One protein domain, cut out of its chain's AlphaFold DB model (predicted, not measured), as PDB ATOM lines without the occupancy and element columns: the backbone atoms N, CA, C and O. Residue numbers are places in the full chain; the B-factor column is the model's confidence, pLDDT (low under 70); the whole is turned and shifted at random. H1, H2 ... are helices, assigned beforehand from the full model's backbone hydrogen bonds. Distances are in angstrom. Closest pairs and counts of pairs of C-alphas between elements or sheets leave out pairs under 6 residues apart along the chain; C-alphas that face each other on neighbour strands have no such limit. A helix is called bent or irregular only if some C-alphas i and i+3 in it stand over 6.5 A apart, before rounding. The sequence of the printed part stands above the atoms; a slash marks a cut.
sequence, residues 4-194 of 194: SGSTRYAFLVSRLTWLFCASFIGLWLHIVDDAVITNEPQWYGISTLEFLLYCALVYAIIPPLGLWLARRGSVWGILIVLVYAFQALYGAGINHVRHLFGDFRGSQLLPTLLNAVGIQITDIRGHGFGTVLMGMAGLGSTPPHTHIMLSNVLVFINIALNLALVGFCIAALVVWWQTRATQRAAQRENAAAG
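What this domain is: This is residues 4 to 194 of the 194 residues of an uncharacterized protein of Chloroflexi bacterium (UniProt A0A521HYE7). H1, H4 and H7 form a long bundle, helices side by side, with the nearly straight but bent H3 along H1 and a loop-rich head with H5 and H6 at one end. The end of H7, residues 183 to 192, sticks out at the other end; residues 113 to 118 stick out from the head. The 191 printed residues, with seven named helices, H1 to H7 in chain order, are all helix in class. The elongated whole spans 68 by 40 by 29 A and is only just loose, close to compact, with a radius of gyration of the C-alphas of 19.6 A.

Where its parts are: H1, residues 4 to 38, begins at C-alpha 4 (10.195, 12.324, 33.950) and is 48.8 A long. H2 is residues 40 to 44. H3, residues 48 to 71, was assigned as one helix by its hydrogen bonds but is bent, with C-alphas 60 and 63 6.7 A apart; its arms are H3a, residues 48 to 60, and H3b, residues 63 to 71. H4, residues 75 to 100, is 36.2 A long. H5 is residues 109 to 116 and H6 residues 129 to 136. H7, residues 149 to 192, is 64.9 A long and ends at C-alpha 192 (19.991, 35.266, 36.155).

How they stand to each other: H1 and H7 touch at a shallow tilt of 29 degrees, opposite ways, closest at the C-alphas of Gly 5 and Thr 179, 5.8 A. H4 touches H7, closest at C-alphas Gly 93 and Val 155, 5.0 A. H3b and H4 form a helical hairpin. H6 only just touches H3a, with 3 pairs of C-alphas within 8 A, closest Tyr 54 and Phe 129, 6.7 A. H2 touches H1 and H3a only at the corner; H5 touches no helix. Every O i to N i+4 pair is within hydrogen-bond range in H3a, H3b, H5 and H6, against 30 of 31 in H1, 19 of 22 in H4, 39 of 40 in H7 and 0 of 1 in H2, where 2 of 2 O i to N i+3 pairs are.

The domain as a whole: The C-alphas farthest apart, Pro 144 and Gly 194, are 70.1 A apart. The printed part has no cut. The links H5 to H6 and H6 to H7 are long. The pLDDT is under 70 at residues 4 to 5, 121 to 125 and 194.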
ATOM      1  N   SER A   4      11.433  12.750  34.612       58.38
ATOM      2  CA  SER A   4      10.195  12.324  33.950       58.38
ATOM      3  C   SER A   4      10.202  12.511  32.421       58.38
ATOM      4  O   SER A   4       9.674  11.664  31.696       58.38
ATOM      5  N   GLY A   5      10.826  13.581  31.908       58.19
ATOM      6  CA  GLY A   5      10.918  13.862  30.467       58.19
ATOM      7  C   GLY A   5      11.860  12.903  29.737       58.19
ATOM      8  O   GLY A   5      11.563  12.459  28.627       58.19
ATOM      9  N   SER A   6      12.947  12.506  30.407       71.88
ATOM     10  CA  SER A   6      13.906  11.516  29.902       71.88
ATOM     11  C   SER A   6      13.265  10.128  29.782       71.88
ATOM     12  O   SER A   6      13.365   9.478  28.739       71.88
ATOM     13  N   THR A   7      12.506   9.704  30.801       84.31
ATOM     14  CA  THR A   7      11.857   8.383  30.832       84.31
ATOM     15  C   THR A   7      10.737   8.252  29.797       84.31
ATOM     16  O   THR A   7      10.640   7.232  29.114       84.31
ATOM     17  N   ARG A   8       9.912   9.298  29.619       89.94
ATOM     18  CA  ARG A   8       8.848   9.311  28.596       89.94
ATOM     19  C   ARG A   8       9.416   9.236  27.182       89.94
ATOM     20  O   ARG A   8       8.918   8.463  26.367       89.94
ATOM     21  N   TYR A   9      10.470  10.000  26.899       90.69
ATOM     22  CA  TYR A   9      11.128   9.957  25.595       90.69
ATOM     23  C   TYR A   9      11.734   8.576  25.315       90.69
ATOM     24  O   TYR A   9      11.498   8.007  24.249       90.69
ATOM     25  N   ALA A  10      12.438   7.993  26.290       90.19
ATOM     26  CA  ALA A  10      13.019   6.658  26.162       90.19
ATOM     27  C   ALA A  10      11.954   5.578  25.891       90.19
ATOM     28  O   ALA A  10      12.146   4.720  25.025       90.19
ATOM     29  N   PHE A  11      10.806   5.655  26.572       94.12
ATOM     30  CA  PHE A  11       9.667   4.773  26.314       94.12
ATOM     31  C   PHE A  11       9.151   4.908  24.873       94.12
ATOM     32  O   PHE A  11       9.012   3.902  24.174       94.12
ATOM     33  N   LEU A  12       8.908   6.140  24.409       95.12
ATOM     34  CA  LEU A  12       8.400   6.395  23.058       95.12
ATOM     35  C   LEU A  12       9.370   5.894  21.987       95.12
ATOM     36  O   LEU A  12       8.953   5.194  21.068       95.12
ATOM     37  N   VAL A  13      10.667   6.171  22.130       93.00
ATOM     38  CA  VAL A  13      11.678   5.726  21.162       93.00
ATOM     39  C   VAL A  13      11.850   4.200  21.157       93.00
ATOM     40  O   VAL A  13      12.082   3.607  20.102       93.00
ATOM     41  N   SER A  14      11.673   3.534  22.301       93.94
ATOM     42  CA  SER A  14      11.644   2.066  22.360       93.94
ATOM     43  C   SER A  14      10.472   1.488  21.555       93.94
ATOM     44  O   SER A  14      10.661   0.571  20.755       93.94
ATOM     45  N   ARG A  15       9.266   2.059  21.686       95.31
ATOM     46  CA  ARG A  15       8.099   1.640  20.887       95.31
ATOM     47  C   ARG A  15       8.260   1.968  19.404       95.31
ATOM     48  O   ARG A  15       7.981   1.104  18.578       95.31
ATOM     49  N   LEU A  16       8.802   3.145  19.081       94.25
ATOM     50  CA  LEU A  16       9.189   3.511  17.715       94.25
ATOM     51  C   LEU A  16      10.147   2.489  17.102       94.25
ATOM     52  O   LEU A  16       9.960   2.110  15.957       94.25
ATOM     53  N   THR A  17      11.136   2.013  17.861       95.44
ATOM     54  CA  THR A  17      12.108   1.014  17.385       95.44
ATOM     55  C   THR A  17      11.414  -0.278  16.962       95.44
ATOM     56  O   THR A  17      11.662  -0.774  15.868       95.44
ATOM     57  N   TRP A  18      10.513  -0.805  17.793       96.25
ATOM     58  CA  TRP A  18       9.780  -2.033  17.472       96.25
ATOM     59  C   TRP A  18       8.846  -1.867  16.275       96.25
ATOM     60  O   TRP A  18       8.860  -2.702  15.371       96.25
ATOM     61  N   LEU A  19       8.074  -0.779  16.249       96.25
ATOM     62  CA  LEU A  19       7.178  -0.465  15.135       96.25
ATOM     63  C   LEU A  19       7.958  -0.262  13.832       96.25
ATOM     64  O   LEU A  19       7.545  -0.767  12.791       96.25
ATOM     65  N   PHE A  20       9.106   0.415  13.898       96.62
ATOM     66  CA  PHE A  20       9.999   0.600  12.763       96.62
ATOM     67  C   PHE A  20      10.500  -0.743  12.236       96.62
ATOM     68  O   PHE A  20      10.361  -0.997  11.048       96.62
ATOM     69  N   CYS A  21      11.027  -1.623  13.093       96.44
ATOM     70  CA  CYS A  21      11.523  -2.930  12.656       96.44
ATOM     71  C   CYS A  21      10.423  -3.767  11.988       96.44
ATOM     72  O   CYS A  21      10.658  -4.352  10.933       96.44
ATOM     73  N   ALA A  22       9.218  -3.794  12.568       95.31
ATOM     74  CA  ALA A  22       8.084  -4.508  11.986       95.31
ATOM     75  C   ALA A  22       7.674  -3.917  10.626       95.31
ATOM     76  O   ALA A  22       7.525  -4.653   9.653       95.31
ATOM     77  N   SER A  23       7.556  -2.587  10.542       94.94
ATOM     78  CA  SER A  23       7.247  -1.897   9.286       94.94
ATOM     79  C   SER A  23       8.334  -2.103   8.232       94.94
ATOM     80  O   SER A  23       8.008  -2.247   7.061       94.94
ATOM     81  N   PHE A  24       9.603  -2.105   8.629       94.94
ATOM     82  CA  PHE A  24      10.734  -2.268   7.728       94.94
ATOM     83  C   PHE A  24      10.724  -3.654   7.087       94.94
ATOM     84  O   PHE A  24      10.871  -3.769   5.875       94.94
ATOM     85  N   ILE A  25      10.469  -4.702   7.876       94.56
ATOM     86  CA  ILE A  25      10.297  -6.062   7.349       94.56
ATOM     87  C   ILE A  25       9.125  -6.103   6.362       94.56
ATOM     88  O   ILE A  25       9.277  -6.620   5.257       94.56
ATOM     89  N   GLY A  26       7.978  -5.526   6.734       92.31
ATOM     90  CA  GLY A  26       6.803  -5.476   5.863       92.31
ATOM     91  C   GLY A  26       7.051  -4.725   4.552       92.31
ATOM     92  O   GLY A  26       6.586  -5.169   3.506       92.31
ATOM     93  N   LEU A  27       7.813  -3.629   4.587       92.12
ATOM     94  CA  LEU A  27       8.221  -2.883   3.397       92.12
ATOM     95  C   LEU A  27       9.138  -3.717   2.498       92.12
ATOM     96  O   LEU A  27       8.937  -3.748   1.291       92.12
ATOM     97  N   TRP A  28      10.124  -4.417   3.060       93.50
ATOM     98  CA  TRP A  28      11.039  -5.237   2.260       93.50
ATOM     99  C   TRP A  28      10.356  -6.434   1.612       93.50
ATOM    100  O   TRP A  28      10.666  -6.758   0.470       93.50
ATOM    101  N   LEU A  29       9.405  -7.064   2.303       93.12
ATOM    102  CA  LEU A  29       8.584  -8.116   1.703       93.12
ATOM    103  C   LEU A  29       7.773  -7.583   0.515       93.12
ATOM    104  O   LEU A  29       7.693  -8.259  -0.507       93.12
ATOM    105  N   HIS A  30       7.224  -6.373   0.634       91.44
ATOM    106  CA  HIS A  30       6.517  -5.708  -0.458       91.44
ATOM    107  C   HIS A  30       7.456  -5.369  -1.627       91.44
ATOM    108  O   HIS A  30       7.182  -5.763  -2.750       91.44
ATOM    109  N   ILE A  31       8.630  -4.788  -1.361       92.38
ATOM    110  CA  ILE A  31       9.640  -4.493  -2.392       92.38
ATOM    111  C   ILE A  31      10.075  -5.760  -3.145       92.38
ATOM    112  O   ILE A  31      10.336  -5.709  -4.344       92.38
ATOM    113  N   VAL A  32      10.186  -6.903  -2.463       93.88
ATOM    114  CA  VAL A  32      10.519  -8.179  -3.117       93.88
ATOM    115  C   VAL A  32       9.381  -8.657  -4.018       93.88
ATOM    116  O   VAL A  32       9.648  -9.148  -5.115       93.88
ATOM    117  N   ASP A  33       8.129  -8.504  -3.588       92.06
ATOM    118  CA  ASP A  33       6.955  -8.780  -4.421       92.06
ATOM    119  C   ASP A  33       6.928  -7.866  -5.659       92.06
ATOM    120  O   ASP A  33       6.756  -8.361  -6.773       92.06
ATOM    121  N   ASP A  34       7.238  -6.578  -5.502       90.38
ATOM    122  CA  ASP A  34       7.346  -5.641  -6.627       90.38
ATOM    123  C   ASP A  34       8.452  -6.051  -7.610       90.38
ATOM    124  O   ASP A  34       8.299  -6.087  -8.834       90.38
ATOM    125  N   ALA A  35       9.599  -6.436  -7.059       93.06
ATOM    126  CA  ALA A  35      10.778  -6.778  -7.832       93.06
ATOM    127  C   ALA A  35      10.621  -8.086  -8.630       93.06
ATOM    128  O   ALA A  35      11.181  -8.206  -9.724       93.06
ATOM    129  N   VAL A  36       9.911  -9.074  -8.073       93.81
ATOM    130  CA  VAL A  36       9.898 -10.459  -8.581       93.81
ATOM    131  C   VAL A  36       8.545 -10.874  -9.157       93.81
ATOM    132  O   VAL A  36       8.516 -11.643 -10.116       93.81
ATOM    133  N   ILE A  37       7.435 -10.394  -8.592       92.31
ATOM    134  CA  ILE A  37       6.083 -10.808  -8.988       92.31
ATOM    135  C   ILE A  37       5.455  -9.784  -9.925       92.31
ATOM    136  O   ILE A  37       5.031 -10.149 -11.021       92.31
ATOM    137  N   THR A  38       5.395  -8.511  -9.519       88.94
ATOM    138  CA  THR A  38       4.812  -7.460 -10.376       88.94
ATOM    139  C   THR A  38       5.744  -7.078 -11.518       88.94
ATOM    140  O   THR A  38       5.288  -6.546 -12.532       88.94
ATOM    141  N   ASN A  39       7.031  -7.415 -11.372       91.06
ATOM    142  CA  ASN A  39       8.076  -7.152 -12.346       91.06
ATOM    143  C   ASN A  39       8.242  -5.644 -12.610       91.06
ATOM    144  O   ASN A  39       8.578  -5.210 -13.715       91.06
ATOM    145  N   GLU A  40       8.045  -4.853 -11.553       90.31
ATOM    146  CA  GLU A  40       8.218  -3.404 -11.533       90.31
ATOM    147  C   GLU A  40       9.565  -2.900 -12.099       90.31
ATOM    148  O   GLU A  40       9.561  -1.887 -12.806       90.31
ATOM    149  N   PRO A  41      10.716  -3.585 -11.917       91.38
ATOM    150  CA  PRO A  41      11.984  -3.154 -12.508       91.38
ATOM    151  C   PRO A  41      11.908  -2.918 -14.026       91.38
ATOM    152  O   PRO A  41      12.565  -2.013 -14.549       91.38
ATOM    153  N   GLN A  42      11.063  -3.672 -14.740       89.69
ATOM    154  CA  GLN A  42      10.881  -3.499 -16.183       89.69
ATOM    155  C   GLN A  42      10.212  -2.175 -16.553       89.69
ATOM    156  O   GLN A  42      10.496  -1.646 -17.627       89.69
ATOM    157  N   TRP A  43       9.383  -1.599 -15.679       87.75
ATOM    158  CA  TRP A  43       8.736  -0.304 -15.927       87.75
ATOM    159  C   TRP A  43       9.755   0.836 -15.964       87.75
ATOM    160  O   TRP A  43       9.557   1.827 -16.663       87.75
ATOM    161  N   TYR A  44      10.874   0.656 -15.264       87.25
ATOM    162  CA  TYR A  44      12.014   1.570 -15.259       87.25
ATOM    163  C   TYR A  44      13.147   1.099 -16.190       87.25
ATOM    164  O   TYR A  44      14.225   1.694 -16.210       87.25
ATOM    165  N   GLY A  45      12.924   0.009 -16.936       88.56
ATOM    166  CA  GLY A  45      13.898  -0.698 -17.770       88.56
ATOM    167  C   GLY A  45      15.248  -0.920 -17.096       88.56
ATOM    168  O   GLY A  45      16.284  -0.613 -17.683       88.56
ATOM    169  N   ILE A  46      15.213  -1.426 -15.866       92.50
ATOM    170  CA  ILE A  46      16.385  -1.873 -15.110       92.50
ATOM    171  C   ILE A  46      16.218  -3.335 -14.699       92.50
ATOM    172  O   ILE A  46      15.119  -3.892 -14.729       92.50
ATOM    173  N   SER A  47      17.316  -3.968 -14.296       94.81
ATOM    174  CA  SER A  47      17.269  -5.317 -13.740       94.81
ATOM    175  C   SER A  47      16.670  -5.341 -12.328       94.81
ATOM    176  O   SER A  47      16.727  -4.364 -11.576       94.81
ATOM    177  N   THR A  48      16.153  -6.502 -11.922       95.19
ATOM    178  CA  THR A  48      15.687  -6.756 -10.550       95.19
ATOM    179  C   THR A  48      16.758  -6.441  -9.507       95.19
ATOM    180  O   THR A  48      16.458  -5.858  -8.469       95.19
ATOM    181  N   LEU A  49      18.022  -6.779  -9.784       94.94
ATOM    182  CA  LEU A  49      19.126  -6.510  -8.864       94.94
ATOM    183  C   LEU A  49      19.384  -5.005  -8.706       94.94
ATOM    184  O   LEU A  49      19.579  -4.542  -7.585       94.94
ATOM    185  N   GLU A  50      19.354  -4.245  -9.804       93.56
ATOM    186  CA  GLU A  50      19.484  -2.783  -9.760       93.56
ATOM    187  C   GLU A  50      18.343  -2.149  -8.971       93.56
ATOM    188  O   GLU A  50      18.593  -1.310  -8.109       93.56
ATOM    189  N   PHE A  51      17.105  -2.594  -9.198       94.00
ATOM    190  CA  PHE A  51      15.951  -2.110  -8.446       94.00
ATOM    191  C   PHE A  51      16.104  -2.366  -6.940       94.00
ATOM    192  O   PHE A  51      15.980  -1.436  -6.143       94.00
ATOM    193  N   LEU A  52      16.463  -3.591  -6.540       94.69
ATOM    194  CA  LEU A  52      16.694  -3.932  -5.132       94.69
ATOM    195  C   LEU A  52      17.848  -3.129  -4.519       94.69
ATOM    196  O   LEU A  52      17.752  -2.699  -3.368       94.69
ATOM    197  N   LEU A  53      18.921  -2.887  -5.277       94.00
ATOM    198  CA  LEU A  53      20.032  -2.046  -4.837       94.00
ATOM    199  C   LEU A  53      19.575  -0.598  -4.612       94.00
ATOM    200  O   LEU A  53      19.905  -0.003  -3.587       94.00
ATOM    201  N   TYR A  54      18.790  -0.036  -5.529       93.25
ATOM    202  CA  TYR A  54      18.241   1.313  -5.396       93.25
ATOM    203  C   TYR A  54      17.306   1.429  -4.188       93.25
ATOM    204  O   TYR A  54      17.457   2.353  -3.385       93.25
ATOM    205  N   CYS A  55      16.420   0.448  -3.991       91.75
ATOM    206  CA  CYS A  55      15.604   0.323  -2.785       91.75
ATOM    207  C   CYS A  55      16.466   0.265  -1.516       91.75
ATOM    208  O   CYS A  55      16.160   0.938  -0.531       91.75
ATOM    209  N   ALA A  56      17.567  -0.493  -1.529       92.50
ATOM    210  CA  ALA A  56      18.474  -0.600  -0.388       92.50
ATOM    211  C   ALA A  56      19.136   0.739  -0.053       92.50
ATOM    212  O   ALA A  56      19.167   1.132   1.114       92.50
ATOM    213  N   LEU A  57      19.615   1.470  -1.061       90.38
ATOM    214  CA  LEU A  57      20.242   2.778  -0.861       90.38
ATOM    215  C   LEU A  57      19.289   3.773  -0.184       90.38
ATOM    216  O   LEU A  57      19.708   4.523   0.698       90.38
ATOM    217  N   VAL A  58      18.010   3.750  -0.559       88.62
ATOM    218  CA  VAL A  58      16.995   4.646   0.007       88.62
ATOM    219  C   VAL A  58      16.538   4.164   1.386       88.62
ATOM    220  O   VAL A  58      16.596   4.921   2.357       88.62
ATOM    221  N   TYR A  59      16.116   2.903   1.500       91.06
ATOM    222  CA  TYR A  59      15.410   2.411   2.684       91.06
ATOM    223  C   TYR A  59      16.303   1.723   3.714       91.06
ATOM    224  O   TYR A  59      16.015   1.824   4.901       91.06
ATOM    225  N   ALA A  60      17.393   1.053   3.325       92.56
ATOM    226  CA  ALA A  60      18.268   0.359   4.281       92.56
ATOM    227  C   ALA A  60      19.317   1.275   4.937       92.56
ATOM    228  O   ALA A  60      19.985   0.851   5.879       92.56
ATOM    229  N   ILE A  61      19.455   2.520   4.473       91.38
ATOM    230  CA  ILE A  61      20.444   3.471   5.004       91.38
ATOM    231  C   ILE A  61      19.762   4.607   5.768       91.38
ATOM    232  O   ILE A  61      19.989   4.771   6.970       91.38
ATOM    233  N   ILE A  62      18.915   5.392   5.092       92.81
ATOM    234  CA  ILE A  62      18.401   6.653   5.644       92.81
ATOM    235  C   ILE A  62      17.449   6.424   6.836       92.81
ATOM    236  O   ILE A  62      17.708   6.983   7.906       92.81
ATOM    237  N   PRO A  63      16.402   5.579   6.745       94.56
ATOM    238  CA  PRO A  63      15.514   5.319   7.877       94.56
ATOM    239  C   PRO A  63      16.207   4.687   9.102       94.56
ATOM    240  O   PRO A  63      15.992   5.193  10.210       94.56
ATOM    241  N   PRO A  64      17.085   3.667   8.968       95.69
ATOM    242  CA  PRO A  64      17.842   3.138  10.107       95.69
ATOM    243  C   PRO A  64      18.752   4.176  10.775       95.69
ATOM    244  O   PRO A  64      18.823   4.228  12.008       95.69
ATOM    245  N   LEU A  65      19.399   5.047   9.991       95.94
ATOM    246  CA  LEU A  65      20.160   6.177  10.532       95.94
ATOM    247  C   LEU A  65      19.251   7.133  11.317       95.94
ATOM    248  O   LEU A  65      19.611   7.564  12.415       95.94
ATOM    249  N   GLY A  66      18.059   7.423  10.794       96.31
ATOM    250  CA  GLY A  66      17.036   8.204  11.486       96.31
ATOM    251  C   GLY A  66      16.676   7.613  12.849       96.31
ATOM    252  O   GLY A  66      16.717   8.313  13.865       96.31
ATOM    253  N   LEU A  67      16.413   6.306  12.901       96.81
ATOM    254  CA  LEU A  67      16.106   5.617  14.153       96.81
ATOM    255  C   LEU A  67      17.275   5.679  15.149       96.81
ATOM    256  O   LEU A  67      17.073   5.962  16.333       96.81
ATOM    257  N   TRP A  68      18.504   5.456  14.683       96.44
ATOM    258  CA  TRP A  68      19.700   5.561  15.520       96.44
ATOM    259  C   TRP A  68      19.888   6.976  16.091       96.44
ATOM    260  O   TRP A  68      20.164   7.129  17.285       96.44
ATOM    261  N   LEU A  69      19.668   8.013  15.279       96.50
ATOM    262  CA  LEU A  69      19.699   9.412  15.713       96.50
ATOM    263  C   LEU A  69      18.590   9.723  16.731       96.50
ATOM    264  O   LEU A  69      18.849  10.409  17.724       96.50
ATOM    265  N   ALA A  70      17.378   9.199  16.531       94.94
ATOM    266  CA  ALA A  70      16.267   9.367  17.469       94.94
ATOM    267  C   ALA A  70      16.602   8.742  18.835       94.94
ATOM    268  O   ALA A  70      16.400   9.361  19.876       94.94
ATOM    269  N   ARG A  71      17.238   7.566  18.853       93.38
ATOM    270  CA  ARG A  71      17.731   6.933  20.094       93.38
ATOM    271  C   ARG A  71      18.772   7.763  20.843       93.38
ATOM    272  O   ARG A  71      18.928   7.585  22.046       93.38
ATOM    273  N   ARG A  72      19.447   8.689  20.160       92.50
ATOM    274  CA  ARG A  72      20.401   9.643  20.747       92.50
ATOM    275  C   ARG A  72      19.774  10.996  21.100       92.50
ATOM    276  O   ARG A  72      20.494  11.933  21.434       92.50
ATOM    277  N   GLY A  73      18.449  11.126  21.024       90.06
ATOM    278  CA  GLY A  73      17.752  12.369  21.353       90.06
ATOM    279  C   GLY A  73      17.852  13.446  20.273       90.06
ATOM    280  O   GLY A  73      17.671  14.629  20.577       90.06
ATOM    281  N   SER A  74      18.159  13.078  19.026       93.00
ATOM    282  CA  SER A  74      18.174  14.015  17.900       93.00
ATOM    283  C   SER A  74      16.781  14.161  17.289       93.00
ATOM    284  O   SER A  74      16.171  13.173  16.879       93.00
ATOM    285  N   VAL A  75      16.303  15.404  17.166       95.06
ATOM    286  CA  VAL A  75      15.029  15.718  16.491       95.06
ATOM    287  C   VAL A  75      15.051  15.299  15.020       95.06
ATOM    288  O   VAL A  75      14.064  14.767  14.524       95.06
ATOM    289  N   TRP A  76      16.201  15.439  14.352       96.38
ATOM    290  CA  TRP A  76      16.384  15.019  12.963       96.38
ATOM    291  C   TRP A  76      16.143  13.526  12.781       96.38
ATOM    292  O   TRP A  76      15.544  13.122  11.792       96.38
ATOM    293  N   GLY A  77      16.534  12.714  13.765       96.25
ATOM    294  CA  GLY A  77      16.249  11.286  13.741       96.25
ATOM    295  C   GLY A  77      14.752  10.989  13.733       96.25
ATOM    296  O   GLY A  77      14.283  10.194  12.924       96.25
ATOM    297  N   ILE A  78      13.985  11.686  14.579       96.25
ATOM    298  CA  ILE A  78      12.525  11.527  14.647       96.25
ATOM    299  C   ILE A  78      11.868  11.974  13.334       96.25
ATOM    300  O   ILE A  78      10.965  11.298  12.850       96.25
ATOM    301  N   LEU A  79      12.341  13.077  12.743       97.25
ATOM    302  CA  LEU A  79      11.841  13.584  11.462       97.25
ATOM    303  C   LEU A  79      12.117  12.615  10.307       97.25
ATOM    304  O   LEU A  79      11.225  12.378   9.500       97.25
ATOM    305  N   ILE A  80      13.304  12.009  10.250       96.44
ATOM    306  CA  ILE A  80      13.632  11.002   9.229       96.44
ATOM    307  C   ILE A  80      12.707   9.783   9.353       96.44
ATOM    308  O   ILE A  80      12.148   9.338   8.352       96.44
ATOM    309  N   VAL A  81      12.497   9.269  10.572       96.69
ATOM    310  CA  VAL A  81      11.574   8.141  10.806       96.69
ATOM    311  C   VAL A  81      10.133   8.523  10.460       96.69
ATOM    312  O   VAL A  81       9.406   7.708   9.904       96.69
ATOM    313  N   LEU A  82       9.724   9.765  10.733       96.44
ATOM    314  CA  LEU A  82       8.397  10.268  10.382       96.44
ATOM    315  C   LEU A  82       8.196  10.345   8.860       96.44
ATOM    316  O   LEU A  82       7.158   9.916   8.365       96.44
ATOM    317  N   VAL A  83       9.184  10.851   8.115       93.69
ATOM    318  CA  VAL A  83       9.150  10.884   6.641       93.69
ATOM    319  C   VAL A  83       9.087   9.468   6.073       93.69
ATOM    320  O   VAL A  83       8.258   9.202   5.206       93.69
ATOM    321  N   TYR A  84       9.900   8.550   6.602       94.56
ATOM    322  CA  TYR A  84       9.815   7.128   6.266       94.56
ATOM    323  C   TYR A  84       8.407   6.571   6.515       94.56
ATOM    324  O   TYR A  84       7.833   5.957   5.622       94.56
ATOM    325  N   ALA A  85       7.824   6.831   7.689       94.75
ATOM    326  CA  ALA A  85       6.501   6.328   8.050       94.75
ATOM    327  C   ALA A  85       5.415   6.842   7.095       94.75
ATOM    328  O   ALA A  85       4.545   6.079   6.685       94.75
ATOM    329  N   PHE A  86       5.478   8.117   6.697       91.62
ATOM    330  CA  PHE A  86       4.565   8.671   5.699       91.62
ATOM    331  C   PHE A  86       4.763   8.058   4.317       91.62
ATOM    332  O   PHE A  86       3.774   7.750   3.655       91.62
ATOM    333  N   GLN A  87       6.010   7.861   3.883       88.56
ATOM    334  CA  GLN A  87       6.294   7.242   2.591       88.56
ATOM    335  C   GLN A  87       5.795   5.790   2.565       88.56
ATOM    336  O   GLN A  87       5.084   5.423   1.635       88.56
ATOM    337  N   ALA A  88       6.062   5.003   3.608       89.94
ATOM    338  CA  ALA A  88       5.614   3.616   3.701       89.94
ATOM    339  C   ALA A  88       4.084   3.502   3.855       89.94
ATOM    340  O   ALA A  88       3.469   2.620   3.262       89.94
ATOM    341  N   LEU A  89       3.449   4.418   4.598       89.81
ATOM    342  CA  LEU A  89       1.988   4.499   4.701       89.81
ATOM    343  C   LEU A  89       1.343   4.842   3.357       89.81
ATOM    344  O   LEU A  89       0.325   4.259   2.990       89.81
ATOM    345  N   TYR A  90       1.896   5.827   2.651       84.00
ATOM    346  CA  TYR A  90       1.310   6.320   1.415       84.00
ATOM    347  C   TYR A  90       1.622   5.405   0.234       84.00
ATOM    348  O   TYR A  90       0.695   4.943  -0.419       84.00
ATOM    349  N   GLY A  91       2.901   5.137  -0.030       79.94
ATOM    350  CA  GLY A  91       3.373   4.341  -1.162       79.94
ATOM    351  C   GLY A  91       2.990   2.872  -1.021       79.94
ATOM    352  O   GLY A  91       2.085   2.404  -1.699       79.94
ATOM    353  N   ALA A  92       3.612   2.167  -0.077       79.81
ATOM    354  CA  ALA A  92       3.391   0.730   0.127       79.81
ATOM    355  C   ALA A  92       2.058   0.385   0.826       79.81
ATOM    356  O   ALA A  92       1.779  -0.782   1.079       79.81
ATOM    357  N   GLY A  93       1.260   1.388   1.207       86.38
ATOM    358  CA  GLY A  93      -0.014   1.222   1.905       86.38
ATOM    359  C   GLY A  93      -1.195   1.711   1.073       86.38
ATOM    360  O   GLY A  93      -1.846   0.953   0.360       86.38
ATOM    361  N   ILE A  94      -1.503   3.001   1.181       87.19
ATOM    362  CA  ILE A  94      -2.694   3.609   0.567       87.19
ATOM    363  C   ILE A  94      -2.669   3.488  -0.962       87.19
ATOM    364  O   ILE A  94      -3.704   3.211  -1.569       87.19
ATOM    365  N   ASN A  95      -1.512   3.688  -1.594       84.88
ATOM    366  CA  ASN A  95      -1.389   3.604  -3.044       84.88
ATOM    367  C   ASN A  95      -1.595   2.166  -3.537       84.88
ATOM    368  O   ASN A  95      -2.350   1.949  -4.479       84.88
ATOM    369  N   HIS A  96      -1.050   1.180  -2.827       85.75
ATOM    370  CA  HIS A  96      -1.325  -0.235  -3.090       85.75
ATOM    371  C   HIS A  96      -2.814  -0.566  -2.942       85.75
ATOM    372  O   HIS A  96      -3.392  -1.214  -3.810       85.75
ATOM    373  N   VAL A  97      -3.490  -0.071  -1.895       87.81
ATOM    374  CA  VAL A  97      -4.949  -0.250  -1.759       87.81
ATOM    375  C   VAL A  97      -5.696   0.350  -2.953       87.81
ATOM    376  O   VAL A  97      -6.621  -0.276  -3.459       87.81
ATOM    377  N   ARG A  98      -5.291   1.521  -3.460       87.94
ATOM    378  CA  ARG A  98      -5.881   2.099  -4.683       87.94
ATOM    379  C   ARG A  98      -5.669   1.206  -5.906       87.94
ATOM    380  O   ARG A  98      -6.613   1.022  -6.674       87.94
ATOM    381  N   HIS A  99      -4.487   0.606  -6.045       87.75
ATOM    382  CA  HIS A  99      -4.192  -0.335  -7.127       87.75
ATOM    383  C   HIS A  99      -5.106  -1.573  -7.060       87.75
ATOM    384  O   HIS A  99      -5.573  -2.035  -8.100       87.75
ATOM    385  N   LEU A 100      -5.470  -2.053  -5.859       85.94
ATOM    386  CA  LEU A 100      -6.456  -3.139  -5.694       85.94
ATOM    387  C   LEU A 100      -7.844  -2.788  -6.246       85.94
ATOM    388  O   LEU A 100      -8.576  -3.679  -6.671       85.94
ATOM    389  N   PHE A 101      -8.199  -1.502  -6.262       87.94
ATOM    390  CA  PHE A 101      -9.444  -0.999  -6.847       87.94
ATOM    391  C   PHE A 101      -9.286  -0.538  -8.307       87.94
ATOM    392  O   PHE A 101     -10.215   0.042  -8.868       87.94
ATOM    393  N   GLY A 102      -8.135  -0.799  -8.934       85.31
ATOM    394  CA  GLY A 102      -7.879  -0.501 -10.344       85.31
ATOM    395  C   GLY A 102      -7.418   0.929 -10.648       85.31
ATOM    396  O   GLY A 102      -7.374   1.307 -11.818       85.31
ATOM    397  N   ASP A 103      -7.067   1.737  -9.640       86.44
ATOM    398  CA  ASP A 103      -6.490   3.075  -9.844       86.44
ATOM    399  C   ASP A 103      -4.962   3.038  -9.704       86.44
ATOM    400  O   ASP A 103      -4.453   3.092  -8.592       86.44
ATOM    401  N   PHE A 104      -4.246   2.997 -10.833       84.25
ATOM    402  CA  PHE A 104      -2.777   2.873 -10.915       84.25
ATOM    403  C   PHE A 104      -2.029   4.210 -11.055       84.25
ATOM    404  O   PHE A 104      -0.867   4.274 -11.472       84.25
ATOM    405  N   ARG A 105      -2.688   5.330 -10.754       81.50
ATOM    406  CA  ARG A 105      -1.999   6.626 -10.691       81.50
ATOM    407  C   ARG A 105      -1.216   6.710  -9.386       81.50
ATOM    408  O   ARG A 105      -1.765   6.366  -8.341       81.50
ATOM    409  N   GLY A 106      -0.015   7.283  -9.422       75.88
ATOM    410  CA  GLY A 106       0.793   7.552  -8.235       75.88
ATOM    411  C   GLY A 106       0.162   8.572  -7.278       75.88
ATOM    412  O   GLY A 106      -1.052   8.828  -7.278       75.88
ATOM    413  N   SER A 107       1.005   9.190  -6.453       73.88
ATOM    414  CA  SER A 107       0.600  10.270  -5.567       73.88
ATOM    415  C   SER A 107      -0.143  11.356  -6.317       73.88
ATOM    416  O   SER A 107       0.358  11.888  -7.294       73.88
ATOM    417  N   GLN A 108      -1.345  11.703  -5.861       74.50
ATOM    418  CA  GLN A 108      -2.052  12.878  -6.379       74.50
ATOM    419  C   GLN A 108      -1.678  14.138  -5.588       74.50
ATOM    420  O   GLN A 108      -1.818  15.251  -6.085       74.50
ATOM    421  N   LEU A 109      -1.162  13.975  -4.365       76.50
ATOM    422  CA  LEU A 109      -0.815  15.088  -3.488       76.50
ATOM    423  C   LEU A 109       0.472  15.783  -3.941       76.50
ATOM    424  O   LEU A 109       0.481  17.000  -4.107       76.50
ATOM    425  N   LEU A 110       1.547  15.021  -4.162       77.31
ATOM    426  CA  LEU A 110       2.851  15.598  -4.490       77.31
ATOM    427  C   LEU A 110       2.851  16.328  -5.851       77.31
ATOM    428  O   LEU A 110       3.290  17.477  -5.881       77.31
ATOM    429  N   PRO A 111       2.284  15.773  -6.944       77.81
ATOM    430  CA  PRO A 111       2.121  16.513  -8.195       77.81
ATOM    431  C   PRO A 111       1.252  17.762  -8.050       77.81
ATOM    432  O   PRO A 111       1.557  18.782  -8.657       77.81
ATOM    433  N   THR A 112       0.197  17.722  -7.228       80.75
ATOM    434  CA  THR A 112      -0.655  18.901  -6.986       80.75
ATOM    435  C   THR A 112       0.123  20.019  -6.292       80.75
ATOM    436  O   THR A 112       0.031  21.172  -6.706       80.75
ATOM    437  N   LEU A 113       0.927  19.691  -5.275       81.88
ATOM    438  CA  LEU A 113       1.769  20.666  -4.575       81.88
ATOM    439  C   LEU A 113       2.847  21.254  -5.490       81.88
ATOM    440  O   LEU A 113       3.072  22.462  -5.466       81.88
ATOM    441  N   LEU A 114       3.484  20.418  -6.310       82.94
ATOM    442  CA  LEU A 114       4.498  20.854  -7.270       82.94
ATOM    443  C   LEU A 114       3.888  21.764  -8.345       82.94
ATOM    444  O   LEU A 114       4.411  22.850  -8.588       82.94
ATOM    445  N   ASN A 115       2.719  21.409  -8.881       84.25
ATOM    446  CA  ASN A 115       1.978  22.267  -9.805       84.25
ATOM    447  C   ASN A 115       1.587  23.607  -9.165       84.25
ATOM    448  O   ASN A 115       1.680  24.643  -9.823       84.25
ATOM    449  N   ALA A 116       1.195  23.617  -7.886       85.94
ATOM    450  CA  ALA A 116       0.827  24.840  -7.168       85.94
ATOM    451  C   ALA A 116       1.994  25.836  -7.025       85.94
ATOM    452  O   ALA A 116       1.759  27.037  -6.910       85.94
ATOM    453  N   VAL A 117       3.242  25.357  -7.071       88.81
ATOM    454  CA  VAL A 117       4.453  26.198  -7.077       88.81
ATOM    455  C   VAL A 117       5.059  26.367  -8.478       88.81
ATOM    456  O   VAL A 117       6.188  26.833  -8.610       88.81
ATOM    457  N   GLY A 118       4.316  26.007  -9.530       83.25
ATOM    458  CA  GLY A 118       4.714  26.185 -10.930       83.25
ATOM    459  C   GLY A 118       5.598  25.074 -11.509       83.25
ATOM    460  O   GLY A 118       6.086  25.214 -12.627       83.25
ATOM    461  N   ILE A 119       5.801  23.970 -10.786       81.00
ATOM    462  CA  ILE A 119       6.570  22.812 -11.258       81.00
ATOM    463  C   ILE A 119       5.607  21.816 -11.907       81.00
ATOM    464  O   ILE A 119       4.924  21.055 -11.223       81.00
ATOM    465  N   GLN A 120       5.572  21.811 -13.239       77.06
ATOM    466  CA  GLN A 120       4.774  20.857 -14.003       77.06
ATOM    467  C   GLN A 120       5.496  19.519 -14.127       77.06
ATOM    468  O   GLN A 120       6.553  19.426 -14.748       77.06
ATOM    469  N   ILE A 121       4.907  18.467 -13.559       68.12
ATOM    470  CA  ILE A 121       5.375  17.094 -13.762       68.12
ATOM    471  C   ILE A 121       4.602  16.509 -14.934       68.12
ATOM    472  O   ILE A 121       3.483  16.020 -14.781       68.12
ATOM    473  N   THR A 122       5.194  16.578 -16.118       60.09
ATOM    474  CA  THR A 122       4.700  15.862 -17.293       60.09
ATOM    475  C   THR A 122       5.367  14.494 -17.359       60.09
ATOM    476  O   THR A 122       6.590  14.433 -17.373       60.09
ATOM    477  N   ASP A 123       4.544  13.443 -17.366       60.50
ATOM    478  CA  ASP A 123       4.844  12.041 -17.702       60.50
ATOM    479  C   ASP A 123       6.297  11.589 -17.440       60.50
ATOM    480  O   ASP A 123       7.196  11.766 -18.263       60.50
ATOM    481  N   ILE A 124       6.530  10.995 -16.268       66.56
ATOM    482  CA  ILE A 124       7.846  10.473 -15.888       66.56
ATOM    483  C   ILE A 124       8.077   9.168 -16.635       66.56
ATOM    484  O   ILE A 124       7.737   8.082 -16.171       66.56
ATOM    485  N   ARG A 125       8.648   9.298 -17.828       65.06
ATOM    486  CA  ARG A 125       9.122   8.182 -18.640       65.06
ATOM    487  C   ARG A 125      10.633   8.261 -18.716       65.06
ATOM    488  O   ARG A 125      11.186   9.280 -19.126       65.06
ATOM    489  N   GLY A 126      11.305   7.198 -18.304       71.81
ATOM    490  CA  GLY A 126      12.758   7.169 -18.272       71.81
ATOM    491  C   GLY A 126      13.304   5.838 -17.786       71.81
ATOM    492  O   GLY A 126      12.557   4.937 -17.414       71.81
ATOM    493  N   HIS A 127      14.630   5.744 -17.783       80.75
ATOM    494  CA  HIS A 127      15.362   4.572 -17.325       80.75
ATOM    495  C   HIS A 127      16.259   4.914 -16.136       80.75
ATOM    496  O   HIS A 127      16.720   6.050 -16.001       80.75
ATOM    497  N   GLY A 128      16.518   3.931 -15.278       84.31
ATOM    498  CA  GLY A 128      17.516   4.056 -14.217       84.31
ATOM    499  C   GLY A 128      17.035   4.736 -12.932       84.31
ATOM    500  O   GLY A 128      15.851   5.006 -12.723       84.31
ATOM    501  N   PHE A 129      17.999   5.005 -12.049       85.06
ATOM    502  CA  PHE A 129      17.770   5.380 -10.650       85.06
ATOM    503  C   PHE A 129      16.862   6.600 -10.447       85.06
ATOM    504  O   PHE A 129      15.992   6.579  -9.581       85.06
ATOM    505  N   GLY A 130      17.022   7.655 -11.252       84.25
ATOM    506  CA  GLY A 130      16.205   8.867 -11.123       84.25
ATOM    507  C   GLY A 130      14.715   8.602 -11.354       84.25
ATOM    508  O   GLY A 130      13.875   9.105 -10.609       84.25
ATOM    509  N   THR A 131      14.388   7.759 -12.333       83.88
ATOM    510  CA  THR A 131      13.006   7.355 -12.633       83.88
ATOM    511  C   THR A 131      12.417   6.526 -11.495       83.88
ATOM    512  O   THR A 131      11.282   6.769 -11.097       83.88
ATOM    513  N   VAL A 132      13.216   5.633 -10.901       85.25
ATOM    514  CA  VAL A 132      12.821   4.859  -9.712       85.25
ATOM    515  C   VAL A 132      12.520   5.779  -8.529       85.25
ATOM    516  O   VAL A 132      11.476   5.638  -7.897       85.25
ATOM    517  N   LEU A 133      13.378   6.765  -8.247       86.06
ATOM    518  CA  LEU A 133      13.145   7.723  -7.159       86.06
ATOM    519  C   LEU A 133      11.867   8.543  -7.367       86.06
ATOM    520  O   LEU A 133      11.116   8.764  -6.418       86.06
ATOM    521  N   MET A 134      11.610   8.984  -8.600       83.88
ATOM    522  CA  MET A 134      10.383   9.707  -8.934       83.88
ATOM    523  C   MET A 134       9.144   8.809  -8.792       83.88
ATOM    524  O   MET A 134       8.165   9.236  -8.179       83.88
ATOM    525  N   GLY A 135       9.212   7.556  -9.253       81.38
ATOM    526  CA  GLY A 135       8.154   6.560  -9.060       81.38
ATOM    527  C   GLY A 135       7.861   6.294  -7.580       81.38
ATOM    528  O   GLY A 135       6.713   6.387  -7.150       81.38
ATOM    529  N   MET A 136       8.900   6.097  -6.760       82.00
ATOM    530  CA  MET A 136       8.786   5.906  -5.303       82.00
ATOM    531  C   MET A 136       8.232   7.127  -4.561       82.00
ATOM    532  O   MET A 136       7.568   6.982  -3.530       82.00
ATOM    533  N   ALA A 137       8.484   8.333  -5.075       79.00
ATOM    534  CA  ALA A 137       7.868   9.566  -4.587       79.00
ATOM    535  C   ALA A 137       6.382   9.682  -4.988       79.00
ATOM    536  O   ALA A 137       5.694  10.627  -4.594       79.00
ATOM    537  N   GLY A 138       5.867   8.714  -5.752       77.94
ATOM    538  CA  GLY A 138       4.509   8.687  -6.268       77.94
ATOM    539  C   GLY A 138       4.315   9.646  -7.436       77.94
ATOM    540  O   GLY A 138       3.210  10.133  -7.642       77.94
ATOM    541  N   LEU A 139       5.360   9.968  -8.184       79.88
ATOM    542  CA  LEU A 139       5.232  10.820  -9.352       79.88
ATOM    543  C   LEU A 139       5.027   9.940 -10.595       79.88
ATOM    544  O   LEU A 139       5.872   9.111 -10.917       79.88
ATOM    545  N   GLY A 140       3.902  10.124 -11.296       77.00
ATOM    546  CA  GLY A 140       3.563   9.380 -12.518       77.00
ATOM    547  C   GLY A 140       2.443   8.348 -12.339       77.00
ATOM    548  O   GLY A 140       1.630   8.439 -11.418       77.00
ATOM    549  N   SER A 141       2.376   7.385 -13.255       77.69
ATOM    550  CA  SER A 141       1.417   6.271 -13.259       77.69
ATOM    551  C   SER A 141       2.140   4.967 -13.551       77.69
ATOM    552  O   SER A 141       3.052   4.956 -14.378       77.69
ATOM    553  N   THR A 142       1.709   3.876 -12.926       80.69
ATOM    554  CA  THR A 142       2.260   2.544 -13.181       80.69
ATOM    555  C   THR A 142       1.344   1.741 -14.113       80.69
ATOM    556  O   THR A 142       0.137   2.002 -14.179       80.69
ATOM    557  N   PRO A 143       1.884   0.782 -14.885       84.38
ATOM    558  CA  PRO A 143       1.065  -0.155 -15.646       84.38
ATOM    559  C   PRO A 143       0.158  -0.976 -14.718       84.38
ATOM    560  O   PRO A 143       0.553  -1.239 -13.582       84.38
ATOM    561  N   PRO A 144      -1.019  -1.443 -15.174       86.88
ATOM    562  CA  PRO A 144      -1.832  -2.374 -14.399       86.88
ATOM    563  C   PRO A 144      -1.050  -3.639 -14.028       86.88
ATOM    564  O   PRO A 144      -0.449  -4.276 -14.893       86.88
ATOM    565  N   HIS A 145      -1.073  -4.008 -12.749       87.50
ATOM    566  CA  HIS A 145      -0.367  -5.171 -12.205       87.50
ATOM    567  C   HIS A 145      -1.135  -5.779 -11.029       87.50
ATOM    568  O   HIS A 145      -2.084  -5.195 -10.506       87.50
ATOM    569  N   THR A 146      -0.719  -6.977 -10.621       84.62
ATOM    570  CA  THR A 146      -1.318  -7.718  -9.510       84.62
ATOM    571  C   THR A 146      -0.240  -8.232  -8.575       84.62
ATOM    572  O   THR A 146       0.768  -8.767  -9.031       84.62
ATOM    573  N   HIS A 147      -0.504  -8.142  -7.279       86.81
ATOM    574  CA  HIS A 147       0.361  -8.661  -6.229       86.81
ATOM    575  C   HIS A 147      -0.127 -10.022  -5.729       86.81
ATOM    576  O   HIS A 147      -1.316 -10.352  -5.852       86.81
ATOM    577  N   ILE A 148       0.758 -10.799  -5.102       87.44
ATOM    578  CA  ILE A 148       0.335 -12.027  -4.416       87.44
ATOM    579  C   ILE A 148      -0.560 -11.714  -3.210       87.44
ATOM    580  O   ILE A 148      -0.461 -10.658  -2.582       87.44
ATOM    581  N   MET A 149      -1.387 -12.685  -2.809       87.00
ATOM    582  CA  MET A 149      -2.316 -12.504  -1.687       87.00
ATOM    583  C   MET A 149      -1.612 -12.113  -0.377       87.00
ATOM    584  O   MET A 149      -2.141 -11.316   0.390       87.00
ATOM    585  N   LEU A 150      -0.400 -12.625  -0.133       85.00
ATOM    586  CA  LEU A 150       0.397 -12.239   1.034       85.00
ATOM    587  C   LEU A 150       0.694 -10.730   1.051       85.00
ATOM    588  O   LEU A 150       0.479 -10.084   2.072       85.00
ATOM    589  N   SER A 151       1.121 -10.164  -0.077       84.00
ATOM    590  CA  SER A 151       1.389  -8.729  -0.235       84.00
ATOM    591  C   SER A 151       0.114  -7.900  -0.006       84.00
ATOM    592  O   SER A 151       0.124  -6.930   0.753       84.00
ATOM    593  N   ASN A 152      -1.034  -8.380  -0.500       86.88
ATOM    594  CA  ASN A 152      -2.346  -7.755  -0.265       86.88
ATOM    595  C   ASN A 152      -2.818  -7.805   1.194       86.88
ATOM    596  O   ASN A 152      -3.682  -7.024   1.571       86.88
ATOM    597  N   VAL A 153      -2.307  -8.713   2.025       88.50
ATOM    598  CA  VAL A 153      -2.571  -8.700   3.475       88.50
ATOM    599  C   VAL A 153      -1.572  -7.788   4.184       88.50
ATOM    600  O   VAL A 153      -1.949  -7.003   5.060       88.50
ATOM    601  N   LEU A 154      -0.302  -7.856   3.778       87.81
ATOM    602  CA  LEU A 154       0.776  -7.044   4.336       87.81
ATOM    603  C   LEU A 154       0.522  -5.545   4.165       87.81
ATOM    604  O   LEU A 154       0.868  -4.793   5.071       87.81
ATOM    605  N   VAL A 155      -0.146  -5.112   3.091       88.00
ATOM    606  CA  VAL A 155      -0.528  -3.704   2.890       88.00
ATOM    607  C   VAL A 155      -1.335  -3.144   4.071       88.00
ATOM    608  O   VAL A 155      -1.016  -2.079   4.596       88.00
ATOM    609  N   PHE A 156      -2.336  -3.877   4.570       91.06
ATOM    610  CA  PHE A 156      -3.193  -3.415   5.665       91.06
ATOM    611  C   PHE A 156      -2.446  -3.412   7.000       91.06
ATOM    612  O   PHE A 156      -2.612  -2.495   7.809       91.06
ATOM    613  N   ILE A 157      -1.576  -4.404   7.209       91.19
ATOM    614  CA  ILE A 157      -0.693  -4.461   8.377       91.19
ATOM    615  C   ILE A 157       0.284  -3.277   8.347       91.19
ATOM    616  O   ILE A 157       0.431  -2.580   9.351       91.19
ATOM    617  N   ASN A 158       0.894  -2.994   7.196       90.19
ATOM    618  CA  ASN A 158       1.800  -1.865   7.005       90.19
ATOM    619  C   ASN A 158       1.092  -0.526   7.219       90.19
ATOM    620  O   ASN A 158       1.671   0.354   7.854       90.19
ATOM    621  N   ILE A 159      -0.154  -0.367   6.764       92.94
ATOM    622  CA  ILE A 159      -0.958   0.831   7.049       92.94
ATOM    623  C   ILE A 159      -1.107   1.020   8.562       92.94
ATOM    624  O   ILE A 159      -0.797   2.095   9.079       92.94
ATOM    625  N   ALA A 160      -1.525  -0.020   9.290       94.12
ATOM    626  CA  ALA A 160      -1.703   0.061  10.739       94.12
ATOM    627  C   ALA A 160      -0.383   0.358  11.476       94.12
ATOM    628  O   ALA A 160      -0.338   1.236  12.342       94.12
ATOM    629  N   LEU A 161       0.702  -0.330  11.104       95.19
ATOM    630  CA  LEU A 161       2.031  -0.129  11.684       95.19
ATOM    631  C   LEU A 161       2.542   1.292  11.449       95.19
ATOM    632  O   LEU A 161       3.026   1.925  12.388       95.19
ATOM    633  N   ASN A 162       2.414   1.813  10.227       95.56
ATOM    634  CA  ASN A 162       2.921   3.139   9.893       95.56
ATOM    635  C   ASN A 162       2.052   4.263  10.461       95.56
ATOM    636  O   ASN A 162       2.599   5.270  10.901       95.56
ATOM    637  N   LEU A 163       0.730   4.090  10.560       95.88
ATOM    638  CA  LEU A 163      -0.130   5.029  11.294       95.88
ATOM    639  C   LEU A 163       0.261   5.107  12.774       95.88
ATOM    640  O   LEU A 163       0.391   6.204  13.327       95.88
ATOM    641  N   ALA A 164       0.505   3.958  13.411       96.31
ATOM    642  CA  ALA A 164       1.010   3.928  14.777       96.31
ATOM    643  C   ALA A 164       2.388   4.605  14.870       96.31
ATOM    644  O   ALA A 164       2.605   5.436  15.753       96.31
ATOM    645  N   LEU A 165       3.300   4.313  13.937       96.38
ATOM    646  CA  LEU A 165       4.638   4.906  13.887       96.38
ATOM    647  C   LEU A 165       4.576   6.440  13.765       96.38
ATOM    648  O   LEU A 165       5.251   7.130  14.528       96.38
ATOM    649  N   VAL A 166       3.704   6.976  12.903       96.88
ATOM    650  CA  VAL A 166       3.426   8.420  12.788       96.88
ATOM    651  C   VAL A 166       2.964   8.993  14.130       96.88
ATOM    652  O   VAL A 166       3.533   9.980  14.603       96.88
ATOM    653  N   GLY A 167       1.983   8.361  14.782       96.75
ATOM    654  CA  GLY A 167       1.474   8.810  16.083       96.75
ATOM    655  C   GLY A 167       2.563   8.857  17.161       96.75
ATOM    656  O   GLY A 167       2.709   9.861  17.864       96.75
ATOM    657  N   PHE A 168       3.387   7.810  17.251       96.81
ATOM    658  CA  PHE A 168       4.514   7.767  18.184       96.81
ATOM    659  C   PHE A 168       5.606   8.790  17.839       96.81
ATOM    660  O   PHE A 168       6.195   9.369  18.753       96.81
ATOM    661  N   CYS A 169       5.864   9.059  16.555       97.38
ATOM    662  CA  CYS A 169       6.812  10.087  16.126       97.38
ATOM    663  C   CYS A 169       6.338  11.479  16.549       97.38
ATOM    664  O   CYS A 169       7.118  12.240  17.119       97.38
ATOM    665  N   ILE A 170       5.056  11.796  16.340       97.50
ATOM    666  CA  ILE A 170       4.460  13.070  16.767       97.50
ATOM    667  C   ILE A 170       4.546  13.210  18.291       97.50
ATOM    668  O   ILE A 170       5.016  14.235  18.789       97.50
ATOM    669  N   ALA A 171       4.178  12.171  19.045       96.69
ATOM    670  CA  ALA A 171       4.304  12.183  20.502       96.69
ATOM    671  C   ALA A 171       5.763  12.388  20.955       96.69
ATOM    672  O   ALA A 171       6.029  13.186  21.857       96.69
ATOM    673  N   ALA A 172       6.723  11.719  20.306       95.38
ATOM    674  CA  ALA A 172       8.145  11.865  20.607       95.38
ATOM    675  C   ALA A 172       8.662  13.276  20.294       95.38
ATOM    676  O   ALA A 172       9.436  13.813  21.086       95.38
ATOM    677  N   LEU A 173       8.213  13.901  19.198       96.38
ATOM    678  CA  LEU A 173       8.527  15.297  18.864       96.38
ATOM    679  C   LEU A 173       8.004  16.261  19.932       96.38
ATOM    680  O   LEU A 173       8.746  17.134  20.382       96.38
ATOM    681  N   VAL A 174       6.758  16.081  20.377       95.19
ATOM    682  CA  VAL A 174       6.151  16.909  21.430       95.19
ATOM    683  C   VAL A 174       6.927  16.777  22.741       95.19
ATOM    684  O   VAL A 174       7.312  17.787  23.331       95.19
ATOM    685  N   VAL A 175       7.222  15.550  23.180       93.94
ATOM    686  CA  VAL A 175       7.994  15.310  24.413       93.94
ATOM    687  C   VAL A 175       9.418  15.858  24.297       93.94
ATOM    688  O   VAL A 175       9.935  16.456  25.246       93.94
ATOM    689  N   TRP A 176      10.055  15.703  23.134       93.31
ATOM    690  CA  TRP A 176      11.374  16.273  22.869       93.31
ATOM    691  C   TRP A 176      11.355  17.799  22.995       93.31
ATOM    692  O   TRP A 176      12.187  18.374  23.701       93.31
ATOM    693  N   TRP A 177      10.368  18.452  22.375       93.25
ATOM    694  CA  TRP A 177      10.199  19.902  22.427       93.25
ATOM    695  C   TRP A 177       9.981  20.401  23.857       93.25
ATOM    696  O   TRP A 177      10.685  21.307  24.306       93.25
ATOM    697  N   GLN A 178       9.069  19.766  24.598       92.06
ATOM    698  CA  GLN A 178       8.800  20.086  26.005       92.06
ATOM    699  C   GLN A 178      10.068  19.968  26.857       92.06
ATOM    700  O   GLN A 178      10.388  20.868  27.631       92.06
ATOM    701  N   THR A 179      10.843  18.899  26.664       88.56
ATOM    702  CA  THR A 179      12.092  18.678  27.406       88.56
ATOM    703  C   THR A 179      13.116  19.782  27.125       88.56
ATOM    704  O   THR A 179      13.754  20.286  28.053       88.56
ATOM    705  N   ARG A 180      13.252  20.212  25.864       88.06
ATOM    706  CA  ARG A 180      14.160  21.306  25.478       88.06
ATOM    707  C   ARG A 180      13.703  22.667  25.990       88.06
ATOM    708  O   ARG A 180      14.549  23.455  26.410       88.06
ATOM    709  N   ALA A 181      12.401  22.945  25.979       87.31
ATOM    710  CA  ALA A 181      11.850  24.185  26.520       87.31
ATOM    711  C   ALA A 181      12.152  24.317  28.023       87.31
ATOM    712  O   ALA A 181      12.691  25.337  28.451       87.31
ATOM    713  N   THR A 182      11.918  23.253  28.796       87.00
ATOM    714  CA  THR A 182      12.205  23.225  30.239       87.00
ATOM    715  C   THR A 182      13.699  23.377  30.537       87.00
ATOM    716  O   THR A 182      14.073  24.118  31.442       87.00
ATOM    717  N   GLN A 183      14.574  22.728  29.759       86.25
ATOM    718  CA  GLN A 183      16.028  22.889  29.909       86.25
ATOM    719  C   GLN A 183      16.479  24.333  29.660       86.25
ATOM    720  O   GLN A 183      17.292  24.857  30.417       86.25
ATOM    721  N   ARG A 184      15.934  24.991  28.627       86.62
ATOM    722  CA  ARG A 184      16.242  26.397  28.323       86.62
ATOM    723  C   ARG A 184      15.750  27.342  29.420       86.62
ATOM    724  O   ARG A 184      16.455  28.294  29.733       86.62
ATOM    725  N   ALA A 185      14.572  27.094  29.993       85.69
ATOM    726  CA  ALA A 185      14.047  27.890  31.105       85.69
ATOM    727  C   ALA A 185      14.964  27.798  32.337       85.69
ATOM    728  O   ALA A 185      15.433  28.824  32.818       85.69
ATOM    729  N   ALA A 186      15.339  26.580  32.741       85.62
ATOM    730  CA  ALA A 186      16.253  26.366  33.864       85.62
ATOM    731  C   ALA A 186      17.644  26.992  33.634       85.62
ATOM    732  O   ALA A 186      18.246  27.539  34.551       85.62
ATOM    733  N   GLN A 187      18.163  26.951  32.400       86.06
ATOM    734  CA  GLN A 187      19.424  27.621  32.055       86.06
ATOM    735  C   GLN A 187      19.334  29.144  32.197       86.06
ATOM    736  O   GLN A 187      20.288  29.759  32.665       86.06
ATOM    737  N   ARG A 188      18.204  29.749  31.810       87.69
ATOM    738  CA  ARG A 188      17.975  31.194  31.965       87.69
ATOM    739  C   ARG A 188      17.874  31.602  33.431       87.69
ATOM    740  O   ARG A 188      18.452  32.614  33.796       87.69
ATOM    741  N   GLU A 189      17.183  30.816  34.251       83.75
ATOM    742  CA  GLU A 189      17.077  31.061  35.696       83.75
ATOM    743  C   GLU A 189      18.449  30.993  36.375       83.75
ATOM    744  O   GLU A 189      18.819  31.911  37.101       83.75
ATOM    745  N   ASN A 190      19.251  29.970  36.063       84.00
ATOM    746  CA  ASN A 190      20.605  29.838  36.608       84.00
ATOM    747  C   ASN A 190      21.540  30.971  36.158       84.00
ATOM    748  O   ASN A 190      22.382  31.403  36.934       84.00
ATOM    749  N   ALA A 191      21.394  31.457  34.922       83.25
ATOM    750  CA  ALA A 191      22.165  32.591  34.411       83.25
ATOM    751  C   ALA A 191      21.719  33.949  34.983       83.25
ATOM    752  O   ALA A 191      22.488  34.897  34.934       83.25
ATOM    753  N   ALA A 192      20.486  34.060  35.488       80.94
ATOM    754  CA  ALA A 192      19.991  35.266  36.155       80.94
ATOM    755  C   ALA A 192      20.307  35.293  37.663       80.94
ATOM    756  O   ALA A 192      20.209  36.347  38.285       80.94
ATOM    757  N   ALA A 193      20.636  34.138  38.248       77.62
ATOM    758  CA  ALA A 193      20.917  33.972  39.674       77.62
ATOM    759  C   ALA A 193      22.416  34.007  40.038       77.62
ATOM    760  O   ALA A 193      22.736  33.974  41.226       77.62
ATOM    761  N   GLY A 194      23.316  34.036  39.050       65.62
ATOM    762  CA  GLY A 194      24.771  34.148  39.223       65.62
ATOM    763  C   GLY A 194      25.306  35.440  38.634       65.62
ATOM    764  O   GLY A 194      26.309  35.941  39.185       65.62
TER     765      GLY A 194